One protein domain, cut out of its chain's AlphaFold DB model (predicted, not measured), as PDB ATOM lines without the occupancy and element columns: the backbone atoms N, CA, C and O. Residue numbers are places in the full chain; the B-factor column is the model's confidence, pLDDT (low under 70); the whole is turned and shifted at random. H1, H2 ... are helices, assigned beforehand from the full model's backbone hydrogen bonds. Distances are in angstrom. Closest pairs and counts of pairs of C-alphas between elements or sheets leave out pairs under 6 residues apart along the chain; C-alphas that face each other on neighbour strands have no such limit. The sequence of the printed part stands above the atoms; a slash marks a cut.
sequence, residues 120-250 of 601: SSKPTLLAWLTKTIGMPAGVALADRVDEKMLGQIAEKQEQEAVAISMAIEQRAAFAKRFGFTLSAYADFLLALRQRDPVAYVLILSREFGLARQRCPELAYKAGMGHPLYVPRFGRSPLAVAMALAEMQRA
ATOM      1  N   SER A 120     165.712 159.968 115.107       67.94
ATOM      2  CA  SER A 120     165.342 158.599 114.699       67.94
ATOM      3  C   SER A 120     164.413 157.903 115.678       67.94
ATOM      4  O   SER A 120     163.841 156.867 115.354       67.94
ATOM      5  N   SER A 121     164.234 158.486 116.860       77.81
ATOM      6  CA  SER A 121     163.334 157.993 117.888       77.81
ATOM      7  C   SER A 121     162.254 159.027 118.185       77.81
ATOM      8  O   SER A 121     162.475 160.242 118.097       77.81
ATOM      9  N   LYS A 122     161.076 158.545 118.585       79.75
ATOM     10  CA  LYS A 122     159.951 159.397 118.989       79.75
ATOM     11  C   LYS A 122     160.325 160.362 120.122       79.75
ATOM     12  O   LYS A 122     160.029 161.549 119.985       79.75
ATOM     13  N   PRO A 123     161.034 159.934 121.188       75.94
ATOM     14  CA  PRO A 123     161.500 160.828 122.246       75.94
ATOM     15  C   PRO A 123     162.355 162.000 121.741       75.94
ATOM     16  O   PRO A 123     162.130 163.135 122.167       75.94
ATOM     17  N   THR A 124     163.307 161.736 120.840       69.94
ATOM     18  CA  THR A 124     164.220 162.752 120.293       69.94
ATOM     19  C   THR A 124     163.498 163.679 119.321       69.94
ATOM     20  O   THR A 124     163.706 164.891 119.357       69.94
ATOM     21  N   LEU A 125     162.603 163.137 118.489       72.94
ATOM     22  CA  LEU A 125     161.828 163.921 117.531       72.94
ATOM     23  C   LEU A 125     160.832 164.848 118.235       72.94
ATOM     24  O   LEU A 125     160.730 166.015 117.872       72.94
ATOM     25  N   LEU A 126     160.160 164.373 119.287       76.31
ATOM     26  CA  LEU A 126     159.287 165.197 120.124       76.31
ATOM     27  C   LEU A 126     160.050 166.327 120.816       76.31
ATOM     28  O   LEU A 126     159.621 167.476 120.764       76.31
ATOM     29  N   ALA A 127     161.200 166.027 121.425       69.25
ATOM     30  CA  ALA A 127     162.036 167.049 122.051       69.25
ATOM     31  C   ALA A 127     162.496 168.104 121.031       69.25
ATOM     32  O   ALA A 127     162.463 169.305 121.310       69.25
ATOM     33  N   TRP A 128     162.879 167.662 119.830       71.25
ATOM     34  CA  TRP A 128     163.278 168.541 118.737       71.25
ATOM     35  C   TRP A 128     162.121 169.414 118.234       71.25
ATOM     36  O   TRP A 128     162.277 170.633 118.156       71.25
ATOM     37  N   LEU A 129     160.950 168.834 117.953       71.62
ATOM     38  CA  LEU A 129     159.754 169.566 117.520       71.62
ATOM     39  C   LEU A 129     159.343 170.611 118.559       71.62
ATOM     40  O   LEU A 129     159.223 171.785 118.225       71.62
ATOM     41  N   THR A 130     159.220 170.218 119.827       73.69
ATOM     42  CA  THR A 130     158.841 171.111 120.931       73.69
ATOM     43  C   THR A 130     159.824 172.274 121.080       73.69
ATOM     44  O   THR A 130     159.413 173.435 121.119       73.69
ATOM     45  N   LYS A 131     161.134 171.995 121.060       68.81
ATOM     46  CA  LYS A 131     162.180 173.026 121.141       68.81
ATOM     47  C   LYS A 131     162.161 173.973 119.939       68.81
ATOM     48  O   LYS A 131     162.350 175.182 120.099       68.81
ATOM     49  N   THR A 132     161.969 173.445 118.733       63.22
ATOM     50  CA  THR A 132     162.028 174.238 117.496       63.22
ATOM     51  C   THR A 132     160.838 175.173 117.358       63.22
ATOM     52  O   THR A 132     161.043 176.347 117.051       63.22
ATOM     53  N   ILE A 133     159.628 174.720 117.686       66.25
ATOM     54  CA  ILE A 133     158.443 175.588 117.731       66.25
ATOM     55  C   ILE A 133     158.403 176.487 118.975       66.25
ATOM     56  O   ILE A 133     157.446 177.229 119.157       66.25
ATOM     57  N   GLY A 134     159.433 176.443 119.827       64.12
ATOM     58  CA  GLY A 134     159.556 177.307 120.998       64.12
ATOM     59  C   GLY A 134     158.574 176.984 122.118       64.12
ATOM     60  O   GLY A 134     158.278 177.874 122.897       64.12
ATOM     61  N   MET A 135     158.064 175.756 122.204       77.06
ATOM     62  CA  MET A 135     157.179 175.321 123.289       77.06
ATOM     63  C   MET A 135     157.990 174.746 124.467       77.06
ATOM     64  O   MET A 135     159.108 174.261 124.257       77.06
ATOM     65  N   PRO A 136     157.465 174.781 125.707       67.94
ATOM     66  CA  PRO A 136     158.152 174.225 126.871       67.94
ATOM     67  C   PRO A 136     158.395 172.722 126.736       67.94
ATOM     68  O   PRO A 136     157.527 171.981 126.272       67.94
ATOM     69  N   ALA A 137     159.558 172.253 127.198       61.53
ATOM     70  CA  ALA A 137     159.952 170.842 127.119       61.53
ATOM     71  C   ALA A 137     158.944 169.888 127.789       61.53
ATOM     72  O   ALA A 137     158.803 168.746 127.349       61.53
ATOM     73  N   GLY A 138     158.193 170.383 128.781       58.16
ATOM     74  CA  GLY A 138     157.109 169.657 129.437       58.16
ATOM     75  C   GLY A 138     156.092 169.072 128.454       58.16
ATOM     76  O   GLY A 138     155.665 167.940 128.642       58.16
ATOM     77  N   VAL A 139     155.790 169.747 127.338       58.38
ATOM     78  CA  VAL A 139     154.852 169.238 126.316       58.38
ATOM     79  C   VAL A 139     155.304 167.889 125.739       58.38
ATOM     80  O   VAL A 139     154.477 167.018 125.496       58.38
ATOM     81  N   ALA A 140     156.616 167.684 125.571       55.91
ATOM     82  CA  ALA A 140     157.174 166.399 125.143       55.91
ATOM     83  C   ALA A 140     157.222 165.358 126.280       55.91
ATOM     84  O   ALA A 140     157.249 164.160 126.002       55.91
ATOM     85  N   LEU A 141     157.244 165.803 127.542       54.62
ATOM     86  CA  LEU A 141     157.218 164.957 128.738       54.62
ATOM     87  C   LEU A 141     155.803 164.415 129.008       54.62
ATOM     88  O   LEU A 141     155.648 163.227 129.257       54.62
ATOM     89  N   ALA A 142     154.765 165.241 128.846       58.28
ATOM     90  CA  ALA A 142     153.356 164.850 128.983       58.28
ATOM     91  C   ALA A 142     152.890 163.814 127.940       58.28
ATOM     92  O   ALA A 142     151.823 163.223 128.080       58.28
ATOM     93  N   ASP A 143     153.669 163.599 126.876       55.94
ATOM     94  CA  ASP A 143     153.471 162.516 125.905       55.94
ATOM     95  C   ASP A 143     154.159 161.194 126.324       55.94
ATOM     96  O   ASP A 143     153.930 160.175 125.675       55.94
ATOM     97  N   ARG A 144     154.999 161.200 127.375       56.94
ATOM     98  CA  ARG A 144     155.714 160.026 127.925       56.94
ATOM     99  C   ARG A 144     155.113 159.491 129.227       56.94
ATOM    100  O   ARG A 144     155.433 158.371 129.609       56.94
ATOM    101  N   VAL A 145     154.307 160.295 129.915       56.31
ATOM    102  CA  VAL A 145     153.746 159.969 131.229       56.31
ATOM    103  C   VAL A 145     152.309 159.478 131.042       56.31
ATOM    104  O   VAL A 145     151.440 160.255 130.650       56.31
ATOM    105  N   ASP A 146     152.064 158.190 131.293       57.75
ATOM    106  CA  ASP A 146     150.706 157.644 131.412       57.75
ATOM    107  C   ASP A 146     150.015 158.200 132.670       57.75
ATOM    108  O   ASP A 146     150.675 158.478 133.674       57.75
ATOM    109  N   GLU A 147     148.679 158.295 132.663       55.41
ATOM    110  CA  GLU A 147     147.870 158.747 133.818       55.41
ATOM    111  C   GLU A 147     148.210 157.998 135.124       55.41
ATOM    112  O   GLU A 147     148.121 158.566 136.210       55.41
ATOM    113  N   LYS A 148     148.691 156.750 135.030       55.16
ATOM    114  CA  LYS A 148     149.174 155.965 136.179       55.16
ATOM    115  C   LYS A 148     150.521 156.429 136.750       55.16
ATOM    116  O   LYS A 148     150.706 156.350 137.960       55.16
ATOM    117  N   MET A 149     151.455 156.912 135.927       56.47
ATOM    118  CA  MET A 149     152.743 157.446 136.406       56.47
ATOM    119  C   MET A 149     152.579 158.816 137.075       56.47
ATOM    120  O   MET A 149     153.313 159.142 138.002       56.47
ATOM    121  N   LEU A 150     151.582 159.597 136.648       54.53
ATOM    122  CA  LEU A 150     151.214 160.876 137.261       54.53
ATOM    123  C   LEU A 150     150.850 160.741 138.743       54.53
ATOM    124  O   LEU A 150     151.309 161.547 139.548       54.53
ATOM    125  N   GLY A 151     150.095 159.698 139.105       56.00
ATOM    126  CA  GLY A 151     149.755 159.415 140.503       56.00
ATOM    127  C   GLY A 151     150.980 159.122 141.378       56.00
ATOM    128  O   GLY A 151     151.007 159.508 142.538       56.00
ATOM    129  N   GLN A 152     152.025 158.517 140.806       55.88
ATOM    130  CA  GLN A 152     153.251 158.151 141.528       55.88
ATOM    131  C   GLN A 152     154.260 159.304 141.654       55.88
ATOM    132  O   GLN A 152     155.028 159.348 142.614       55.88
ATOM    133  N   ILE A 153     154.284 160.235 140.692       55.50
ATOM    134  CA  ILE A 153     155.148 161.431 140.731       55.50
ATOM    135  C   ILE A 153     154.537 162.508 141.645       55.50
ATOM    136  O   ILE A 153     155.266 163.179 142.377       55.50
ATOM    137  N   ALA A 154     153.201 162.612 141.671       51.22
ATOM    138  CA  ALA A 154     152.468 163.517 142.557       51.22
ATOM    139  C   ALA A 154     152.717 163.248 144.053       51.22
ATOM    140  O   ALA A 154     152.708 164.186 144.844       51.22
ATOM    141  N   GLU A 155     153.006 162.000 144.434       53.81
ATOM    142  CA  GLU A 155     153.351 161.638 145.815       53.81
ATOM    143  C   GLU A 155     154.778 162.027 146.230       53.81
ATOM    144  O   GLU A 155     155.066 162.067 147.426       53.81
ATOM    145  N   LYS A 156     155.693 162.294 145.286       55.69
ATOM    146  CA  LYS A 156     157.125 162.439 145.603       55.69
ATOM    147  C   LYS A 156     157.665 163.861 145.523       55.69
ATOM    148  O   LYS A 156     158.563 164.158 146.307       55.69
ATOM    149  N   GLN A 157     157.160 164.737 144.645       65.06
ATOM    150  CA  GLN A 157     157.623 166.135 144.546       65.06
ATOM    151  C   GLN A 157     156.536 167.082 143.996       65.06
ATOM    152  O   GLN A 157     156.175 167.033 142.821       65.06
ATOM    153  N   GLU A 158     156.056 168.007 144.834       66.88
ATOM    154  CA  GLU A 158     154.975 168.959 144.515       66.88
ATOM    155  C   GLU A 158     155.304 169.871 143.314       66.88
ATOM    156  O   GLU A 158     154.457 170.125 142.457       66.88
ATOM    157  N   GLN A 159     156.564 170.301 143.179       63.50
ATOM    158  CA  GLN A 159     157.009 171.143 142.058       63.50
ATOM    159  C   GLN A 159     157.024 170.396 140.714       63.50
ATOM    160  O   GLN A 159     156.699 170.977 139.675       63.50
ATOM    161  N   GLU A 160     157.368 169.107 140.723       66.25
ATOM    162  CA  GLU A 160     157.373 168.276 139.518       66.25
ATOM    163  C   GLU A 160     155.937 167.966 139.071       66.25
ATOM    164  O   GLU A 160     155.614 168.071 137.887       66.25
ATOM    165  N   ALA A 161     155.034 167.716 140.026       67.75
ATOM    166  CA  ALA A 161     153.609 167.524 139.768       67.75
ATOM    167  C   ALA A 161     152.957 168.750 139.097       67.75
ATOM    168  O   ALA A 161     152.219 168.604 138.116       67.75
ATOM    169  N   VAL A 162     153.276 169.965 139.562       70.50
ATOM    170  CA  VAL A 162     152.792 171.218 138.951       70.50
ATOM    171  C   VAL A 162     153.311 171.373 137.519       70.50
ATOM    172  O   VAL A 162     152.533 171.675 136.610       70.50
ATOM    173  N   ALA A 163     154.602 171.120 137.281       66.81
ATOM    174  CA  ALA A 163     155.195 171.221 135.948       66.81
ATOM    175  C   ALA A 163     154.577 170.222 134.950       66.81
ATOM    176  O   ALA A 163     154.328 170.573 133.792       66.81
ATOM    177  N   ILE A 164     154.289 168.994 135.396       70.19
ATOM    178  CA  ILE A 164     153.635 167.975 134.568       70.19
ATOM    179  C   ILE A 164     152.170 168.353 134.298       70.19
ATOM    180  O   ILE A 164     151.723 168.252 133.156       70.19
ATOM    181  N   SER A 165     151.433 168.843 135.299       73.94
ATOM    182  CA  SER A 165     150.052 169.314 135.116       73.94
ATOM    183  C   SER A 165     149.969 170.431 134.066       73.94
ATOM    184  O   SER A 165     149.225 170.325 133.086       73.94
ATOM    185  N   MET A 166     150.841 171.442 134.166       74.19
ATOM    186  CA  MET A 166     150.946 172.506 133.159       74.19
ATOM    187  C   MET A 166     151.284 171.962 131.765       74.19
ATOM    188  O   MET A 166     150.763 172.433 130.755       74.19
ATOM    189  N   ALA A 167     152.155 170.960 131.678       73.50
ATOM    190  CA  ALA A 167     152.505 170.341 130.409       73.50
ATOM    191  C   ALA A 167     151.326 169.609 129.743       73.50
ATOM    192  O   ALA A 167     151.165 169.678 128.519       73.50
ATOM    193  N   ILE A 168     150.485 168.935 130.533       78.38
ATOM    194  CA  ILE A 168     149.266 168.265 130.057       78.38
ATOM    195  C   ILE A 168     148.268 169.294 129.537       78.38
ATOM    196  O   ILE A 168     147.731 169.138 128.437       78.38
ATOM    197  N   GLU A 169     148.066 170.383 130.274       81.25
ATOM    198  CA  GLU A 169     147.213 171.486 129.837       81.25
ATOM    199  C   GLU A 169     147.720 172.126 128.536       81.25
ATOM    200  O   GLU A 169     146.928 172.399 127.633       81.25
ATOM    201  N   GLN A 170     149.037 172.318 128.381       80.94
ATOM    202  CA  GLN A 170     149.646 172.837 127.144       80.94
ATOM    203  C   GLN A 170     149.437 171.902 125.968       80.94
ATOM    204  O   GLN A 170     149.084 172.356 124.877       80.94
ATOM    205  N   ARG A 171     149.586 170.599 126.188       82.19
ATOM    206  CA  ARG A 171     149.294 169.578 125.183       82.19
ATOM    207  C   ARG A 171     147.819 169.611 124.773       82.19
ATOM    208  O   ARG A 171     147.527 169.610 123.576       82.19
ATOM    209  N   ALA A 172     146.899 169.696 125.733       84.25
ATOM    210  CA  ALA A 172     145.462 169.765 125.474       84.25
ATOM    211  C   ALA A 172     145.069 171.061 124.743       84.25
ATOM    212  O   ALA A 172     144.340 171.020 123.749       84.25
ATOM    213  N   ALA A 173     145.602 172.206 125.175       85.81
ATOM    214  CA  ALA A 173     145.390 173.497 124.530       85.81
ATOM    215  C   ALA A 173     145.938 173.506 123.097       85.81
ATOM    216  O   ALA A 173     145.259 173.988 122.191       85.81
ATOM    217  N   PHE A 174     147.124 172.929 122.870       87.12
ATOM    218  CA  PHE A 174     147.714 172.779 121.540       87.12
ATOM    219  C   PHE A 174     146.820 171.923 120.638       87.12
ATOM    220  O   PHE A 174     146.446 172.355 119.545       87.12
ATOM    221  N   ALA A 175     146.410 170.748 121.123       87.00
ATOM    222  CA  ALA A 175     145.541 169.836 120.390       87.00
ATOM    223  C   ALA A 175     144.214 170.497 120.008       87.00
ATOM    224  O   ALA A 175     143.792 170.438 118.853       87.00
ATOM    225  N   LYS A 176     143.593 171.204 120.954       87.31
ATOM    226  CA  LYS A 176     142.356 171.950 120.727       87.31
ATOM    227  C   LYS A 176     142.548 173.106 119.746       87.31
ATOM    228  O   LYS A 176     141.667 173.364 118.927       87.31
ATOM    229  N   ARG A 177     143.690 173.801 119.809       86.75
ATOM    230  CA  ARG A 177     143.973 174.972 118.973       86.75
ATOM    231  C   ARG A 177     144.239 174.618 117.517       86.75
ATOM    232  O   ARG A 177     143.801 175.365 116.643       86.75
ATOM    233  N   PHE A 178     144.973 173.536 117.273       85.81
ATOM    234  CA  PHE A 178     145.479 173.190 115.944       85.81
ATOM    235  C   PHE A 178     144.827 171.942 115.335       85.81
ATOM    236  O   PHE A 178     144.953 171.721 114.133       85.81
ATOM    237  N   GLY A 179     144.099 171.148 116.125       84.94
ATOM    238  CA  GLY A 179     143.428 169.934 115.655       84.94
ATOM    239  C   GLY A 179     144.377 168.762 115.385       84.94
ATOM    240  O   GLY A 179     144.052 167.910 114.561       84.94
ATOM    241  N   PHE A 180     145.555 168.748 116.022       87.06
ATOM    242  CA  PHE A 180     146.517 167.641 116.010       87.06
ATOM    243  C   PHE A 180     147.420 167.677 117.254       87.06
ATOM    244  O   PHE A 180     147.548 168.716 117.900       87.06
ATOM    245  N   THR A 181     148.087 166.562 117.580       86.06
ATOM    246  CA  THR A 181     149.112 166.510 118.642       86.06
ATOM    247  C   THR A 181     150.516 166.330 118.064       86.06
ATOM    248  O   THR A 181     150.685 165.705 117.016       86.06
ATOM    249  N   LEU A 182     151.539 166.846 118.760       84.06
ATOM    250  CA  LEU A 182     152.940 166.679 118.346       84.06
ATOM    251  C   LEU A 182     153.362 165.207 118.324       84.06
ATOM    252  O   LEU A 182     154.065 164.798 117.408       84.06
ATOM    253  N   SER A 183     152.885 164.400 119.275       84.00
ATOM    254  CA  SER A 183     153.140 162.954 119.314       84.00
ATOM    255  C   SER A 183     152.582 162.219 118.101       84.00
ATOM    256  O   SER A 183     153.318 161.464 117.473       84.00
ATOM    257  N   ALA A 184     151.349 162.527 117.680       84.56
ATOM    258  CA  ALA A 184     150.782 161.938 116.466       84.56
ATOM    259  C   ALA A 184     151.566 162.341 115.203       84.56
ATOM    260  O   ALA A 184     151.722 161.539 114.284       84.56
ATOM    261  N   TYR A 185     152.095 163.568 115.160       86.88
ATOM    262  CA  TYR A 185     152.953 164.014 114.061       86.88
ATOM    263  C   TYR A 185     154.354 163.405 114.087       86.88
ATOM    264  O   TYR A 185     154.888 163.072 113.032       86.88
ATOM    265  N   ALA A 186     154.926 163.178 115.268       84.44
ATOM    266  CA  ALA A 186     156.178 162.448 115.406       84.44
ATOM    267  C   ALA A 186     156.036 160.988 114.940       84.44
ATOM    268  O   ALA A 186     156.890 160.510 114.200       84.44
ATOM    269  N   ASP A 187     154.943 160.310 115.308       84.62
ATOM    270  CA  ASP A 187     154.648 158.943 114.849       84.62
ATOM    271  C   ASP A 187     154.543 158.879 113.323       84.62
ATOM    272  O   ASP A 187     155.178 158.041 112.683       84.62
ATOM    273  N   PHE A 188     153.806 159.823 112.734       87.69
ATOM    274  CA  PHE A 188     153.699 159.963 111.285       87.69
ATOM    275  C   PHE A 188     155.063 160.152 110.612       87.69
ATOM    276  O   PHE A 188     155.372 159.469 109.640       87.69
ATOM    277  N   LEU A 189     155.892 161.061 111.127       82.19
ATOM    278  CA  LEU A 189     157.206 161.347 110.560       82.19
ATOM    279  C   LEU A 189     158.151 160.140 110.636       82.19
ATOM    280  O   LEU A 189     158.910 159.908 109.700       82.19
ATOM    281  N   LEU A 190     158.098 159.353 111.712       81.81
ATOM    282  CA  LEU A 190     158.910 158.140 111.845       81.81
ATOM    283  C   LEU A 190     158.426 157.017 110.929       81.81
ATOM    284  O   LEU A 190     159.251 156.356 110.299       81.81
ATOM    285  N   ALA A 191     157.111 156.842 110.794       82.19
ATOM    286  CA  ALA A 191     156.542 155.918 109.819       82.19
ATOM    287  C   ALA A 191     156.912 156.332 108.384       82.19
ATOM    288  O   ALA A 191     157.330 155.501 107.578       82.19
ATOM    289  N   LEU A 192     156.850 157.634 108.079       77.62
ATOM    290  CA  LEU A 192     157.287 158.173 106.795       77.62
ATOM    291  C   LEU A 192     158.785 157.959 106.582       77.62
ATOM    292  O   LEU A 192     159.174 157.578 105.491       77.62
ATOM    293  N   ARG A 193     159.625 158.129 107.607       77.00
ATOM    294  CA  ARG A 193     161.064 157.848 107.519       77.00
ATOM    295  C   ARG A 193     161.347 156.392 107.149       77.00
ATOM    296  O   ARG A 193     162.292 156.152 106.410       77.00
ATOM    297  N   GLN A 194     160.573 155.439 107.668       72.31
ATOM    298  CA  GLN A 194     160.729 154.018 107.338       72.31
ATOM    299  C   GLN A 194     160.255 153.705 105.914       72.31
ATOM    300  O   GLN A 194     160.895 152.929 105.213       72.31
ATOM    301  N   ARG A 195     159.147 154.318 105.490       73.19
ATOM    302  CA  ARG A 195     158.510 154.060 104.193       73.19
ATOM    303  C   ARG A 195     159.161 154.817 103.027       73.19
ATOM    304  O   ARG A 195     159.401 154.236 101.978       73.19
ATOM    305  N   ASP A 196     159.383 156.117 103.190       65.56
ATOM    306  CA  ASP A 196     159.986 157.022 102.208       65.56
ATOM    307  C   ASP A 196     160.912 158.039 102.919       65.56
ATOM    308  O   ASP A 196     160.505 159.165 103.249       65.56
ATOM    309  N   PRO A 197     162.184 157.659 103.158       63.62
ATOM    310  CA  PRO A 197     163.176 158.520 103.798       63.62
ATOM    311  C   PRO A 197     163.390 159.858 103.077       63.62
ATOM    312  O   PRO A 197     163.729 160.855 103.717       63.62
ATOM    313  N   VAL A 198     163.185 159.903 101.756       58.41
ATOM    314  CA  VAL A 198     163.361 161.118 100.948       58.41
ATOM    315  C   VAL A 198     162.232 162.097 101.242       58.41
ATOM    316  O   VAL A 198     162.497 163.256 101.560       58.41
ATOM    317  N   ALA A 199     160.980 161.634 101.236       65.62
ATOM    318  CA  ALA A 199     159.837 162.461 101.619       65.62
ATOM    319  C   ALA A 199     159.970 162.990 103.061       65.62
ATOM    320  O   ALA A 199     159.677 164.158 103.315       65.62
ATOM    321  N   TYR A 200     160.482 162.175 103.990       68.19
ATOM    322  CA  TYR A 200     160.789 162.604 105.359       68.19
ATOM    323  C   TYR A 200     161.799 163.764 105.403       68.19
ATOM    324  O   TYR A 200     161.541 164.785 106.047       68.19
ATOM    325  N   VAL A 201     162.921 163.651 104.681       61.06
ATOM    326  CA  VAL A 201     163.936 164.717 104.612       61.06
ATOM    327  C   VAL A 201     163.377 165.974 103.950       61.06
ATOM    328  O   VAL A 201     163.632 167.070 104.448       61.06
ATOM    329  N   LEU A 202     162.586 165.841 102.879       60.56
ATOM    330  CA  LEU A 202     161.955 166.972 102.192       60.56
ATOM    331  C   LEU A 202     160.977 167.717 103.110       60.56
ATOM    332  O   LEU A 202     161.017 168.944 103.168       60.56
ATOM    333  N   ILE A 203     160.163 167.002 103.896       68.75
ATOM    334  CA  ILE A 203     159.257 167.617 104.881       68.75
ATOM    335  C   ILE A 203     160.038 168.366 105.965       68.75
ATOM    336  O   ILE A 203     159.715 169.515 106.268       68.75
ATOM    337  N   LEU A 204     161.076 167.753 106.545       64.44
ATOM    338  CA  LEU A 204     161.910 168.416 107.559       64.44
ATOM    339  C   LEU A 204     162.701 169.602 106.993       64.44
ATOM    340  O   LEU A 204     162.984 170.565 107.707       64.44
ATOM    341  N   SER A 205     163.005 169.540 105.701       57.81
ATOM    342  CA  SER A 205     163.636 170.597 104.916       57.81
ATOM    343  C   SER A 205     162.651 171.642 104.398       57.81
ATOM    344  O   SER A 205     163.083 172.562 103.722       57.81
ATOM    345  N   ARG A 206     161.353 171.525 104.720       63.22
ATOM    346  CA  ARG A 206     160.279 172.447 104.304       63.22
ATOM    347  C   ARG A 206     160.071 172.545 102.792       63.22
ATOM    348  O   ARG A 206     159.433 173.478 102.311       63.22
ATOM    349  N   GLU A 207     160.519 171.538 102.055       60.06
ATOM    350  CA  GLU A 207     160.345 171.432 100.609       60.06
ATOM    351  C   GLU A 207     159.007 170.759 100.293       60.06
ATOM    352  O   GLU A 207     158.927 169.681  99.705       60.06
ATOM    353  N   PHE A 208     157.920 171.383 100.752       66.69
ATOM    354  CA  PHE A 208     156.582 170.789 100.770       66.69
ATOM    355  C   PHE A 208     156.019 170.508  99.370       66.69
ATOM    356  O   PHE A 208     155.295 169.528  99.194       66.69
ATOM    357  N   GLY A 209     156.377 171.322  98.370       60.50
ATOM    358  CA  GLY A 209     156.014 171.085  96.970       60.50
ATOM    359  C   GLY A 209     156.654 169.813  96.410       60.50
ATOM    360  O   GLY A 209     155.952 168.969  95.853       60.50
ATOM    361  N   LEU A 210     157.958 169.636  96.644       56.06
ATOM    362  CA  LEU A 210     158.707 168.442  96.240       56.06
ATOM    363  C   LEU A 210     158.273 167.209  97.040       56.06
ATOM    364  O   LEU A 210     158.073 166.142  96.468       56.06
ATOM    365  N   ALA A 211     158.044 167.360  98.348       63.09
ATOM    366  CA  ALA A 211     157.502 166.295  99.185       63.09
ATOM    367  C   ALA A 211     156.145 165.815  98.649       63.09
ATOM    368  O   ALA A 211     155.921 164.613  98.541       63.09
ATOM    369  N   ARG A 212     155.263 166.744  98.251       73.19
ATOM    370  CA  ARG A 212     153.967 166.431  97.633       73.19
ATOM    371  C   ARG A 212     154.115 165.747  96.275       73.19
ATOM    372  O   ARG A 212     153.349 164.842  95.996       73.19
ATOM    373  N   GLN A 213     155.053 166.159  95.425       63.22
ATOM    374  CA  GLN A 213     155.283 165.486  94.138       63.22
ATOM    375  C   GLN A 213     155.801 164.058  94.334       63.22
ATOM    376  O   GLN A 213     155.324 163.133  93.684       63.22
ATOM    377  N   ARG A 214     156.737 163.874  95.270       65.38
ATOM    378  CA  ARG A 214     157.308 162.569  95.619       65.38
ATOM    379  C   ARG A 214     156.277 161.643  96.263       65.38
ATOM    380  O   ARG A 214     156.244 160.456  95.963       65.38
ATOM    381  N   CYS A 215     155.449 162.192  97.146       74.75
ATOM    382  CA  CYS A 215     154.426 161.468  97.883       74.75
ATOM    383  C   CYS A 215     153.100 162.257  97.824       74.75
ATOM    384  O   CYS A 215     152.766 162.987  98.766       74.75
ATOM    385  N   PRO A 216     152.324 162.132  96.722       79.50
ATOM    386  CA  PRO A 216     151.057 162.859  96.521       79.50
ATOM    387  C   PRO A 216     150.048 162.625  97.644       79.50
ATOM    388  O   PRO A 216     149.273 163.507  98.018       79.50
ATOM    389  N   GLU A 217     150.138 161.441  98.236       79.12
ATOM    390  CA  GLU A 217     149.434 160.985  99.423       79.12
ATOM    391  C   GLU A 217     149.502 161.962 100.618       79.12
ATOM    392  O   GLU A 217     148.557 162.056 101.401       79.12
ATOM    393  N   LEU A 218     150.568 162.764 100.737       80.00
ATOM    394  CA  LEU A 218     150.725 163.776 101.793       80.00
ATOM    395  C   LEU A 218     149.671 164.890 101.740       80.00
ATOM    396  O   LEU A 218     149.408 165.541 102.758       80.00
ATOM    397  N   ALA A 219     149.089 165.145 100.566       78.81
ATOM    398  CA  ALA A 219     148.088 166.190 100.371       78.81
ATOM    399  C   ALA A 219     146.666 165.749 100.756       78.81
ATOM    400  O   ALA A 219     145.792 166.607 100.916       78.81
ATOM    401  N   TYR A 220     146.423 164.447 100.938       76.12
ATOM    402  CA  TYR A 220     145.091 163.923 101.228       76.12
ATOM    403  C   TYR A 220     144.624 164.327 102.626       76.12
ATOM    404  O   TYR A 220     145.384 164.332 103.597       76.12
ATOM    405  N   LYS A 221     143.342 164.690 102.733       66.69
ATOM    406  CA  LYS A 221     142.718 165.004 104.021       66.69
ATOM    407  C   LYS A 221     142.561 163.734 104.855       66.69
ATOM    408  O   LYS A 221     142.276 162.659 104.327       66.69
ATOM    409  N   ALA A 222     142.685 163.893 106.168       62.38
ATOM    410  CA  ALA A 222     142.353 162.844 107.115       62.38
ATOM    411  C   ALA A 222     140.905 162.353 106.919       62.38
ATOM    412  O   ALA A 222     140.009 163.154 106.650       62.38
ATOM    413  N   GLY A 223     140.696 161.038 107.030       57.47
ATOM    414  CA  GLY A 223     139.390 160.387 106.900       57.47
ATOM    415  C   GLY A 223     139.068 159.821 105.513       57.47
ATOM    416  O   GLY A 223     138.080 159.112 105.385       57.47
ATOM    417  N   MET A 224     139.894 160.049 104.484       64.31
ATOM    418  CA  MET A 224     139.634 159.537 103.123       64.31
ATOM    419  C   MET A 224     140.099 158.081 102.894       64.31
ATOM    420  O   MET A 224     140.497 157.738 101.788       64.31
ATOM    421  N   GLY A 225     140.105 157.231 103.934       59.09
ATOM    422  CA  GLY A 225     140.463 155.800 103.822       59.09
ATOM    423  C   GLY A 225     141.907 155.513 103.381       59.09
ATOM    424  O   GLY A 225     142.208 154.435 102.883       59.09
ATOM    425  N   HIS A 226     142.796 156.493 103.524       63.56
ATOM    426  CA  HIS A 226     144.108 156.499 102.890       63.56
ATOM    427  C   HIS A 226     145.205 155.880 103.800       63.56
ATOM    428  O   HIS A 226     145.187 156.149 105.000       63.56
ATOM    429  N   PRO A 227     146.202 155.124 103.286       58.28
ATOM    430  CA  PRO A 227     147.224 154.441 104.105       58.28
ATOM    431  C   PRO A 227     148.105 155.362 104.971       58.28
ATOM    432  O   PRO A 227     148.638 154.929 105.985       58.28
ATOM    433  N   LEU A 228     148.237 156.646 104.615       61.03
ATOM    434  CA  LEU A 228     148.883 157.686 105.444       61.03
ATOM    435  C   LEU A 228     147.931 158.407 106.418       61.03
ATOM    436  O   LEU A 228     148.232 159.500 106.901       61.03
ATOM    437  N   TYR A 229     146.757 157.838 106.684       61.56
ATOM    438  CA  TYR A 229     145.805 158.398 107.631       61.56
ATOM    439  C   TYR A 229     146.389 158.428 109.045       61.56
ATOM    440  O   TYR A 229     146.778 157.407 109.604       61.56
ATOM    441  N   VAL A 230     146.385 159.615 109.648       63.81
ATOM    442  CA  VAL A 230     146.685 159.800 111.068       63.81
ATOM    443  C   VAL A 230     145.365 160.130 111.765       63.81
ATOM    444  O   VAL A 230     144.853 161.234 111.560       63.81
ATOM    445  N   PRO A 231     144.809 159.231 112.602       55.94
ATOM    446  CA  PRO A 231     143.468 159.383 113.178       55.94
ATOM    447  C   PRO A 231     143.213 160.679 113.947       55.94
ATOM    448  O   PRO A 231     142.073 161.079 114.152       55.94
ATOM    449  N   ARG A 232     144.283 161.343 114.386       64.19
ATOM    450  CA  ARG A 232     144.226 162.563 115.194       64.19
ATOM    451  C   ARG A 232     144.418 163.848 114.399       64.19
ATOM    452  O   ARG A 232     144.424 164.911 115.009       64.19
ATOM    453  N   PHE A 233     144.619 163.784 113.084       70.88
ATOM    454  CA  PHE A 233     144.711 164.990 112.267       70.88
ATOM    455  C   PHE A 233     143.325 165.364 111.761       70.88
ATOM    456  O   PHE A 233     142.667 164.571 111.107       70.88
ATOM    457  N   GLY A 234     142.888 166.601 111.989       64.12
ATOM    458  CA  GLY A 234     141.711 167.143 111.296       64.12
ATOM    459  C   GLY A 234     141.988 167.568 109.842       64.12
ATOM    460  O   GLY A 234     141.097 168.085 109.168       64.12
ATOM    461  N   ARG A 235     143.236 167.443 109.364       73.69
ATOM    462  CA  ARG A 235     143.760 168.001 108.099       73.69
ATOM    463  C   ARG A 235     144.785 167.063 107.452       73.69
ATOM    464  O   ARG A 235     145.105 166.022 108.013       73.69
ATOM    465  N   SER A 236     145.278 167.418 106.263       80.88
ATOM    466  CA  SER A 236     146.344 166.650 105.612       80.88
ATOM    467  C   SER A 236     147.665 166.744 106.395       80.88
ATOM    468  O   SER A 236     147.943 167.800 106.979       80.88
ATOM    469  N   PRO A 237     148.505 165.692 106.400       84.31
ATOM    470  CA  PRO A 237     149.820 165.728 107.046       84.31
ATOM    471  C   PRO A 237     150.697 166.883 106.557       84.31
ATOM    472  O   PRO A 237     151.399 167.512 107.347       84.31
ATOM    473  N   LEU A 238     150.598 167.228 105.269       81.75
ATOM    474  CA  LEU A 238     151.313 168.367 104.698       81.75
ATOM    475  C   LEU A 238     150.877 169.700 105.325       81.75
ATOM    476  O   LEU A 238     151.716 170.541 105.633       81.75
ATOM    477  N   ALA A 239     149.576 169.889 105.574       81.25
ATOM    478  CA  ALA A 239     149.067 171.091 106.240       81.25
ATOM    479  C   ALA A 239     149.584 171.224 107.678       81.25
ATOM    480  O   ALA A 239     149.919 172.325 108.115       81.25
ATOM    481  N   VAL A 240     149.694 170.100 108.390       84.25
ATOM    482  CA  VAL A 240     150.287 170.042 109.733       84.25
ATOM    483  C   VAL A 240     151.770 170.424 109.689       84.25
ATOM    484  O   VAL A 240     152.215 171.255 110.482       84.25
ATOM    485  N   ALA A 241     152.524 169.887 108.728       81.25
ATOM    486  CA  ALA A 241     153.944 170.185 108.562       81.25
ATOM    487  C   ALA A 241     154.211 171.681 108.309       81.25
ATOM    488  O   ALA A 241     155.073 172.286 108.950       81.25
ATOM    489  N   MET A 242     153.420 172.298 107.430       78.12
ATOM    490  CA  MET A 242     153.515 173.727 107.118       78.12
ATOM    491  C   MET A 242     153.157 174.610 108.321       78.12
ATOM    492  O   MET A 242     153.826 175.609 108.585       78.12
ATOM    493  N   ALA A 243     152.147 174.224 109.104       79.12
ATOM    494  CA  ALA A 243     151.786 174.923 110.334       79.12
ATOM    495  C   ALA A 243     152.917 174.909 111.374       79.12
ATOM    496  O   ALA A 243     153.224 175.943 111.968       79.12
ATOM    497  N   LEU A 244     153.578 173.766 111.562       78.38
ATOM    498  CA  LEU A 244     154.721 173.659 112.470       78.38
ATOM    499  C   LEU A 244     155.929 174.469 111.979       78.38
ATOM    500  O   LEU A 244     156.600 175.111 112.789       78.38
ATOM    501  N   ALA A 245     156.174 174.513 110.665       68.69
ATOM    502  CA  ALA A 245     157.220 175.354 110.082       68.69
ATOM    503  C   ALA A 245     156.980 176.851 110.360       68.69
ATOM    504  O   ALA A 245     157.915 177.570 110.729       68.69
ATOM    505  N   GLU A 246     155.727 177.297 110.259       68.88
ATOM    506  CA  GLU A 246     155.304 178.660 110.589       68.88
ATOM    507  C   GLU A 246     155.441 178.986 112.082       68.88
ATOM    508  O   GLU A 246     155.931 180.059 112.444       68.88
ATOM    509  N   MET A 247     155.101 178.049 112.970       70.38
ATOM    510  CA  MET A 247     155.323 178.219 114.411       70.38
ATOM    511  C   MET A 247     156.812 178.311 114.761       70.38
ATOM    512  O   MET A 247     157.220 179.201 115.506       70.38
ATOM    513  N   GLN A 248     157.651 177.440 114.194       70.38
ATOM    514  CA  GLN A 248     159.105 177.507 114.371       70.38
ATOM    515  C   GLN A 248     159.669 178.840 113.879       70.38
ATOM    516  O   GLN A 248     160.570 179.409 114.498       70.38
ATOM    517  N   ARG A 249     159.130 179.360 112.774       61.06
ATOM    518  CA  ARG A 249     159.500 180.676 112.262       61.06
ATOM    519  C   ARG A 249     159.139 181.784 113.250       61.06
ATOM    520  O   ARG A 249     160.008 182.588 113.577       61.06
ATOM    521  N   ALA A 250     157.913 181.787 113.779       61.97
ATOM    522  CA  ALA A 250     157.498 182.725 114.822       61.97
ATOM    523  C   ALA A 250     158.429 182.659 116.046       61.97
ATOM    524  O   ALA A 250     158.890 183.692 116.522       61.97
TER     525      ALA A 250
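Overview. This is residues 120 to 250 of the 601 residues of an uncharacterized protein of Sphingomonas sp. ABOLH (UniProt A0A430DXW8). This is an elongated run of helices with two ends and H1 in the middle, packed on H2 on one side and on H5 on the other. At one end H3 folds back on the long helix H4, which also has H2 packed on it; toward the other end H5, H6 and H7 fold back and forth, and H9 begins beside H8 and runs back toward the end of H1. The printed part has 131 residues with nine named helices, H1 to H9 in order, and no named strand: the class is all helix, the helix packing part aligned, part crossed. By its radius of gyration of the C-alphas, 15.8 A, it is compact, with spans of 51 by 31 by 26 A.

Arrangement. H4, residues 158 to 178, touches H2, residues 138 to 141, with its residues 163 to 171 alone; the closest C-alphas, of Gly 138 and Ala 167, are 4.8 A apart. H3, residues 147 to 154, forms a helical hairpin with H4, touching its residues 160 to 164 alone, with Ala 154 and Ala 161 closest at 5.0 A between C-alphas; the tilt of 35.3 degrees is only just steep. H1, residues 122 to 132, touches H2, the C-alphas of Leu 126 and Ala 140 being closest at 5.6 A. H1 also touches H5, residues 182 to 195, at a steep tilt of 60 degrees, opposite ways, closest at the C-alphas of Lys 122 and Ala 186, 6.0 A. H5 and H6, residues 197 to 204, form a hairpin through residues 189 to 193 of H5 alone, with the C-alphas of Arg 193 and Tyr 200 closest at 5.2 A. H6 and H7, residues 208 to 214, form another at a shallow tilt of 14 degrees, with the C-alphas of Ala 199 and Ala 211 closest at 5.1 A. H7 and H8, residues 216 to 219, touch only at the corner, and only just, with 3 pairs of C-alphas within 8 A. H9, residues 237 to 250, touches H8 with residues 237 to 239 alone, closest at the C-alphas of Leu 218 and Leu 238, 5.5 A. H4 and H5 are only just apart, 8.3 A at the closest. Every O i to N i+4 pair is within hydrogen-bond range in H1, H4, H5, H6, H7 and H9; H3 has 2 of 4, and H2 and H8 are too short for such a pair.

Along the chain. H1 starts at C-alpha 122, (159.951, 159.397, 118.989). H4 spans 30.4 A, H9 20.2 A, H5 19.8 A and H1 15.1 A. H9 ends at C-alpha 250, (157.498, 182.725, 114.822).

Size, cuts and confidence. The C-alphas of Glu 155 and Gln 213 are farthest apart, 51.9 A. The printed part has no cut. The link H8 to H9, residues 220 to 236, is long; the others are tight. Mean pLDDT of the printed part is 70.0, and 69 residues are under 70, among them 136 to 161, 196 to 211 and 221 to 232.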